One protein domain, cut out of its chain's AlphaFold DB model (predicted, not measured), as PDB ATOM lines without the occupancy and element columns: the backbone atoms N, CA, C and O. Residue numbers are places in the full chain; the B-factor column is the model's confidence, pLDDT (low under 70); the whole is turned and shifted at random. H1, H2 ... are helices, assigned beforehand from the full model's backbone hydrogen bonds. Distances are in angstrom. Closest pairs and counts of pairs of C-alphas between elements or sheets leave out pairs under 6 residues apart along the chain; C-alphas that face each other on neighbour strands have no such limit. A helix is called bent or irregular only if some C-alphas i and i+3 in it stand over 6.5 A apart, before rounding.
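Overview. This is residues 2 to 52 of the 557 residues of the protein "DUF2235 domain-containing protein" of Lasiodiplodia theobromae (UniProt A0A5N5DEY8). A loose helical hairpin: H1, the longest helix, and the shorter H2 run opposite ways, partly side by side. At one end they are joined by a long loop whose residues 23 to 29 stick out, and at the other the two ends of the printed part come together in a short pairing of residues 3 to 4 with residues 48 to 49. The printed part has 51 residues with two named helices, H1 then H2, and no named strand; the class is all helix. It is only just compact, close to loose, with a radius of gyration of the C-alphas of 11.3 A, and its C-alphas span 31 by 22 by 17 A.

Along the chain. H1, residues 6 to 22, measures 24.3 A from C-alpha 6 at (-34.128, -35.837, 35.808) to C-alpha 22 at (-34.753, -41.340, 59.482). It is irregular, with C-alphas 7 and 10 standing 7.8 A apart, and has a kink of 42 degrees near residue 13. H2, residues 35 to 46, measures 17.5 A and ends with C-alpha 46 at (-26.321, -44.881, 41.002).

Arrangement. H1 touches H2 with residues 11 to 18 alone; the closest C-alphas, those of Ile 18 and Asp 37, are 7.1 A apart. The two helices form a hairpin, at a steep tilt of 38 degrees, opposite ways, with centres 10.7 A apart. Of the O i to N i+4 pairs, 8 of 13 in H1 and 7 of 8 in H2 are within hydrogen-bond range. The pairing of residues 3 to 4 with 48 to 49 is antiparallel.

Size, cuts and confidence. The C-alphas farthest apart, those of Gln 7 and Glu 28, are 33.0 A apart, while those of Gly 2 and Val 52 are 6.1 A apart. The printed part has no cut. The link from H1 to H2, residues 23 to 34, is long, and residues 23 to 29 stand free. Mean pLDDT of the printed part is 78.6; residues 22 to 32 are under 70.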
ATOM      1  N   GLY A   2     -25.671 -37.175  45.964       74.25
ATOM      2  CA  GLY A   2     -25.512 -36.287  44.793       74.25
ATOM      3  C   GLY A   2     -26.832 -35.668  44.304       74.25
ATOM      4  O   GLY A   2     -27.818 -35.700  45.035       74.25
ATOM      5  N   LEU A   3     -26.869 -35.128  43.079       84.44
ATOM      6  CA  LEU A   3     -28.107 -34.605  42.469       84.44
ATOM      7  C   LEU A   3     -28.828 -35.695  41.675       84.44
ATOM      8  O   LEU A   3     -28.222 -36.308  40.802       84.44
ATOM      9  N   LEU A   4     -30.110 -35.926  41.956       89.88
ATOM     10  CA  LEU A   4     -30.919 -36.923  41.249       89.88
ATOM     11  C   LEU A   4     -31.044 -36.566  39.761       89.88
ATOM     12  O   LEU A   4     -31.357 -35.428  39.418       89.88
ATOM     13  N   LEU A   5     -30.793 -37.540  38.885       89.75
ATOM     14  CA  LEU A   5     -30.953 -37.359  37.444       89.75
ATOM     15  C   LEU A   5     -32.433 -37.093  37.098       89.75
ATOM     16  O   LEU A   5     -33.303 -37.760  37.668       89.75
ATOM     17  N   PRO A   6     -32.745 -36.192  36.144       91.88
ATOM     18  CA  PRO A   6     -34.128 -35.837  35.808       91.88
ATOM     19  C   PRO A   6     -35.024 -37.036  35.463       91.88
ATOM     20  O   PRO A   6     -36.169 -37.095  35.901       91.88
ATOM     21  N   GLN A   7     -34.498 -38.046  34.759       94.25
ATOM     22  CA  GLN A   7     -35.233 -39.270  34.402       94.25
ATOM     23  C   GLN A   7     -35.569 -40.195  35.591       94.25
ATOM     24  O   GLN A   7     -36.197 -41.244  35.417       94.25
ATOM     25  N   HIS A   8     -35.099 -39.850  36.790       93.88
ATOM     26  CA  HIS A   8     -35.311 -40.598  38.025       93.88
ATOM     27  C   HIS A   8     -36.104 -39.799  39.067       93.88
ATOM     28  O   HIS A   8     -36.189 -40.221  40.217       93.88
ATOM     29  N   LEU A   9     -36.726 -38.676  38.686       91.00
ATOM     30  CA  LEU A   9     -37.492 -37.817  39.597       91.00
ATOM     31  C   LEU A   9     -38.643 -38.552  40.313       91.00
ATOM     32  O   LEU A   9     -38.992 -38.203  41.435       91.00
ATOM     33  N   GLN A  10     -39.176 -39.627  39.735       92.38
ATOM     34  CA  GLN A  10     -40.136 -40.530  40.379       92.38
ATOM     35  C   GLN A  10     -39.622 -41.130  41.699       92.38
ATOM     36  O   GLN A  10     -40.409 -41.391  42.610       92.38
ATOM     37  N   ASP A  11     -38.305 -41.310  41.839       91.88
ATOM     38  CA  ASP A  11     -37.682 -41.823  43.059       91.88
ATOM     39  C   ASP A  11     -37.600 -40.749  44.165       91.88
ATOM     40  O   ASP A  11     -37.407 -41.089  45.336       91.88
ATOM     41  N   PHE A  12     -37.790 -39.462  43.833       90.12
ATOM     42  CA  PHE A  12     -37.720 -38.349  44.787       90.12
ATOM     43  C   PHE A  12     -38.691 -38.533  45.949       90.12
ATOM     44  O   PHE A  12     -38.300 -38.366  47.100       90.12
ATOM     45  N   ARG A  13     -39.938 -38.942  45.678       89.94
ATOM     46  CA  ARG A  13     -40.954 -39.122  46.726       89.94
ATOM     47  C   ARG A  13     -40.498 -40.130  47.780       89.94
ATOM     48  O   ARG A  13     -40.622 -39.861  48.973       89.94
ATOM     49  N   ARG A  14     -39.929 -41.266  47.355       89.38
ATOM     50  CA  ARG A  14     -39.426 -42.288  48.283       89.38
ATOM     51  C   ARG A  14     -38.160 -41.823  49.000       89.38
ATOM     52  O   ARG A  14     -38.044 -42.025  50.205       89.38
ATOM     53  N   ALA A  15     -37.244 -41.161  48.292       86.88
ATOM     54  CA  ALA A  15     -36.039 -40.586  48.888       86.88
ATOM     55  C   ALA A  15     -36.371 -39.544  49.968       86.88
ATOM     56  O   ALA A  15     -35.798 -39.573  51.055       86.88
ATOM     57  N   TYR A  16     -37.340 -38.670  49.692       84.00
ATOM     58  CA  TYR A  16     -37.815 -37.652  50.618       84.00
ATOM     59  C   TYR A  16     -38.504 -38.271  51.840       84.00
ATOM     60  O   TYR A  16     -38.226 -37.859  52.958       84.00
ATOM     61  N   GLN A  17     -39.332 -39.307  51.664       84.06
ATOM     62  CA  GLN A  17     -39.921 -40.053  52.788       84.06
ATOM     63  C   GLN A  17     -38.854 -40.655  53.704       84.06
ATOM     64  O   GLN A  17     -38.902 -40.442  54.910       84.06
ATOM     65  N   ILE A  18     -37.857 -41.340  53.136       81.31
ATOM     66  CA  ILE A  18     -36.744 -41.921  53.902       81.31
ATOM     67  C   ILE A  18     -35.965 -40.822  54.638       81.31
ATOM     68  O   ILE A  18     -35.626 -40.980  55.811       81.31
ATOM     69  N   TYR A  19     -35.705 -39.692  53.976       76.69
ATOM     70  CA  TYR A  19     -35.095 -38.526  54.613       76.69
ATOM     71  C   TYR A  19     -35.931 -38.024  55.800       76.69
ATOM     72  O   TYR A  19     -35.367 -37.777  56.862       76.69
ATOM     73  N   ARG A  20     -37.261 -37.944  55.659       74.44
ATOM     74  CA  ARG A  20     -38.178 -37.496  56.722       74.44
ATOM     75  C   ARG A  20     -38.313 -38.476  57.883       74.44
ATOM     76  O   ARG A  20     -38.445 -38.060  59.031       74.44
ATOM     77  N   GLU A  21     -38.295 -39.773  57.599       73.50
ATOM     78  CA  GLU A  21     -38.441 -40.826  58.606       73.50
ATOM     79  C   GLU A  21     -37.178 -40.979  59.458       73.50
ATOM     80  O   GLU A  21     -37.259 -41.055  60.690       73.50
ATOM     81  N   TYR A  22     -36.007 -40.986  58.817       66.44
ATOM     82  CA  TYR A  22     -34.753 -41.340  59.482       66.44
ATOM     83  C   TYR A  22     -33.836 -40.146  59.749       66.44
ATOM     84  O   TYR A  22     -33.075 -40.191  60.713       66.44
ATOM     85  N   GLY A  23     -33.925 -39.064  58.967       62.75
ATOM     86  CA  GLY A  23     -33.060 -37.891  59.107       62.75
ATOM     87  C   GLY A  23     -31.561 -38.213  59.175       62.75
ATOM     88  O   GLY A  23     -31.118 -39.345  58.982       62.75
ATOM     89  N   MET A  24     -30.745 -37.207  59.490       51.53
ATOM     90  CA  MET A  24     -29.302 -37.371  59.725       51.53
ATOM     91  C   MET A  24     -28.990 -37.837  61.159       51.53
ATOM     92  O   MET A  24     -28.004 -37.407  61.746       51.53
ATOM     93  N   ALA A  25     -29.778 -38.744  61.749       49.44
ATOM     94  CA  ALA A  25     -29.328 -39.490  62.932       49.44
ATOM     95  C   ALA A  25     -28.281 -40.537  62.485       49.44
ATOM     96  O   ALA A  25     -28.499 -41.750  62.517       49.44
ATOM     97  N   ALA A  26     -27.167 -40.028  61.954       44.75
ATOM     98  CA  ALA A  26     -26.226 -40.726  61.091       44.75
ATOM     99  C   ALA A  26     -25.335 -41.736  61.831       44.75
ATOM    100  O   ALA A  26     -24.788 -42.624  61.176       44.75
ATOM    101  N   SER A  27     -25.240 -41.675  63.163       42.31
ATOM    102  CA  SER A  27     -24.517 -42.680  63.956       42.31
ATOM    103  C   SER A  27     -25.454 -43.686  64.633       42.31
ATOM    104  O   SER A  27     -25.237 -44.886  64.501       42.31
ATOM    105  N   GLU A  28     -26.535 -43.242  65.281       43.53
ATOM    106  CA  GLU A  28     -27.372 -44.129  66.107       43.53
ATOM    107  C   GLU A  28     -28.470 -44.870  65.326       43.53
ATOM    108  O   GLU A  28     -28.744 -46.037  65.598       43.53
ATOM    109  N   THR A  29     -29.081 -44.247  64.308       47.94
ATOM    110  CA  THR A  29     -30.205 -44.869  63.566       47.94
ATOM    111  C   THR A  29     -29.793 -45.588  62.288       47.94
ATOM    112  O   THR A  29     -30.619 -46.251  61.659       47.94
ATOM    113  N   ARG A  30     -28.513 -45.536  61.893       50.72
ATOM    114  CA  ARG A  30     -28.031 -46.278  60.715       50.72
ATOM    115  C   ARG A  30     -28.279 -47.785  60.858       50.72
ATOM    116  O   ARG A  30     -28.592 -48.417  59.853       50.72
ATOM    117  N   ALA A  31     -28.215 -48.305  62.085       53.47
ATOM    118  CA  ALA A  31     -28.542 -49.686  62.439       53.47
ATOM    119  C   ALA A  31     -30.057 -49.988  62.491       53.47
ATOM    120  O   ALA A  31     -30.443 -51.151  62.457       53.47
ATOM    121  N   LEU A  32     -30.912 -48.961  62.549       59.41
ATOM    122  CA  LEU A  32     -32.373 -49.079  62.666       59.41
ATOM    123  C   LEU A  32     -33.110 -48.958  61.322       59.41
ATOM    124  O   LEU A  32     -34.330 -49.101  61.283       59.41
ATOM    125  N   ARG A  33     -32.404 -48.687  60.215       71.88
ATOM    126  CA  ARG A  33     -33.036 -48.564  58.895       71.88
ATOM    127  C   ARG A  33     -33.433 -49.936  58.337       71.88
ATOM    128  O   ARG A  33     -32.581 -50.826  58.285       71.88
ATOM    129  N   PRO A  34     -34.675 -50.104  57.848       82.50
ATOM    130  CA  PRO A  34     -35.100 -51.316  57.168       82.50
ATOM    131  C   PRO A  34     -34.161 -51.683  56.007       82.50
ATOM    132  O   PRO A  34     -33.712 -50.796  55.269       82.50
ATOM    133  N   PRO A  35     -33.891 -52.980  55.774       84.69
ATOM    134  CA  PRO A  35     -33.031 -53.422  54.676       84.69
ATOM    135  C   PRO A  35     -33.475 -52.925  53.293       84.69
ATOM    136  O   PRO A  35     -32.630 -52.675  52.432       84.69
ATOM    137  N   ASP A  36     -34.782 -52.758  53.071       86.62
ATOM    138  CA  ASP A  36     -35.323 -52.212  51.820       86.62
ATOM    139  C   ASP A  36     -34.930 -50.757  51.577       86.62
ATOM    140  O   ASP A  36     -34.601 -50.402  50.443       86.62
ATOM    141  N   ASP A  37     -34.871 -49.942  52.629       86.94
ATOM    142  CA  ASP A  37     -34.474 -48.537  52.530       86.94
ATOM    143  C   ASP A  37     -32.991 -48.407  52.235       86.94
ATOM    144  O   ASP A  37     -32.595 -47.624  51.374       86.94
ATOM    145  N   LEU A  38     -32.163 -49.237  52.871       83.56
ATOM    146  CA  LEU A  38     -30.734 -49.309  52.565       83.56
ATOM    147  C   LEU A  38     -30.494 -49.732  51.109       83.56
ATOM    148  O   LEU A  38     -29.674 -49.130  50.415       83.56
ATOM    149  N   ARG A  39     -31.242 -50.730  50.618       88.12
ATOM    150  CA  ARG A  39     -31.195 -51.149  49.209       88.12
ATOM    151  C   ARG A  39     -31.658 -50.040  48.269       88.12
ATOM    152  O   ARG A  39     -31.052 -49.852  47.215       88.12
ATOM    153  N   PHE A  40     -32.724 -49.326  48.625       90.12
ATOM    154  CA  PHE A  40     -33.230 -48.208  47.839       90.12
ATOM    155  C   PHE A  40     -32.201 -47.079  47.757       90.12
ATOM    156  O   PHE A  40     -31.880 -46.668  46.648       90.12
ATOM    157  N   ILE A  41     -31.633 -46.639  48.886       85.62
ATOM    158  CA  ILE A  41     -30.602 -45.589  48.928       85.62
ATOM    159  C   ILE A  41     -29.400 -45.987  48.066       85.62
ATOM    160  O   ILE A  41     -28.949 -45.192  47.246       85.62
ATOM    161  N   LYS A  42     -28.930 -47.237  48.180       86.81
ATOM    162  CA  LYS A  42     -27.808 -47.735  47.373       86.81
ATOM    163  C   LYS A  42     -28.095 -47.678  45.866       86.81
ATOM    164  O   LYS A  42     -27.236 -47.270  45.098       86.81
ATOM    165  N   ARG A  43     -29.305 -48.044  45.429       89.62
ATOM    166  CA  ARG A  43     -29.706 -47.905  44.013       89.62
ATOM    167  C   ARG A  43     -29.896 -46.447  43.603       89.62
ATOM    168  O   ARG A  43     -29.605 -46.081  42.473       89.62
ATOM    169  N   LEU A  44     -30.419 -45.619  44.503       88.81
ATOM    170  CA  LEU A  44     -30.627 -44.196  44.262       88.81
ATOM    171  C   LEU A  44     -29.295 -43.480  44.030       88.81
ATOM    172  O   LEU A  44     -29.205 -42.588  43.195       88.81
ATOM    173  N   GLU A  45     -28.242 -43.902  44.724       85.75
ATOM    174  CA  GLU A  45     -26.898 -43.380  44.529       85.75
ATOM    175  C   GLU A  45     -26.412 -43.528  43.080       85.75
ATOM    176  O   GLU A  45     -25.805 -42.591  42.565       85.75
ATOM    177  N   GLU A  46     -26.687 -44.646  42.411       89.25
ATOM    178  CA  GLU A  46     -26.321 -44.881  41.002       89.25
ATOM    179  C   GLU A  46     -27.098 -43.973  40.030       89.25
ATOM    180  O   GLU A  46     -26.663 -43.731  38.908       89.25
ATOM    181  N   LYS A  47     -28.224 -43.416  40.487       92.12
ATOM    182  CA  LYS A  47     -29.133 -42.539  39.736       92.12
ATOM    183  C   LYS A  47     -28.842 -41.047  39.929       92.12
ATOM    184  O   LYS A  47     -29.668 -40.205  39.575       92.12
ATOM    185  N   MET A  48     -27.706 -40.702  40.528       89.88
ATOM    186  CA  MET A  48     -27.344 -39.325  40.862       89.88
ATOM    187  C   MET A  48     -26.077 -38.875  40.139       89.88
ATOM    188  O   MET A  48     -25.096 -39.615  40.072       89.88
ATOM    189  N   PHE A  49     -26.039 -37.608  39.729       86.62
ATOM    190  CA  PHE A  49     -24.785 -36.922  39.449       86.62
ATOM    191  C   PHE A  49     -23.915 -36.922  40.711       86.62
ATOM    192  O   PHE A  49     -24.302 -36.408  41.768       86.62
ATOM    193  N   LYS A  50     -22.735 -37.534  40.610       83.62
ATOM    194  CA  LYS A  50     -21.760 -37.628  41.700       83.62
ATOM    195  C   LYS A  50     -20.888 -36.379  41.758       83.62
ATOM    196  O   LYS A  50     -20.693 -35.708  40.754       83.62
ATOM    197  N   GLY A  51     -20.370 -36.081  42.950       77.06
ATOM    198  CA  GLY A  51     -19.412 -34.987  43.146       77.06
ATOM    199  C   GLY A  51     -19.942 -33.591  42.811       77.06
ATOM    200  O   GLY A  51     -19.142 -32.686  42.613       77.06
ATOM    201  N   VAL A  52     -21.264 -33.398  42.731       84.94
ATOM    202  CA  VAL A  52     -21.822 -32.076  42.439       84.94
ATOM    203  C   VAL A  52     -21.610 -31.143  43.624       84.94
ATOM    204  O   VAL A  52     -21.965 -31.477  44.757       84.94
TER     205      VAL A  52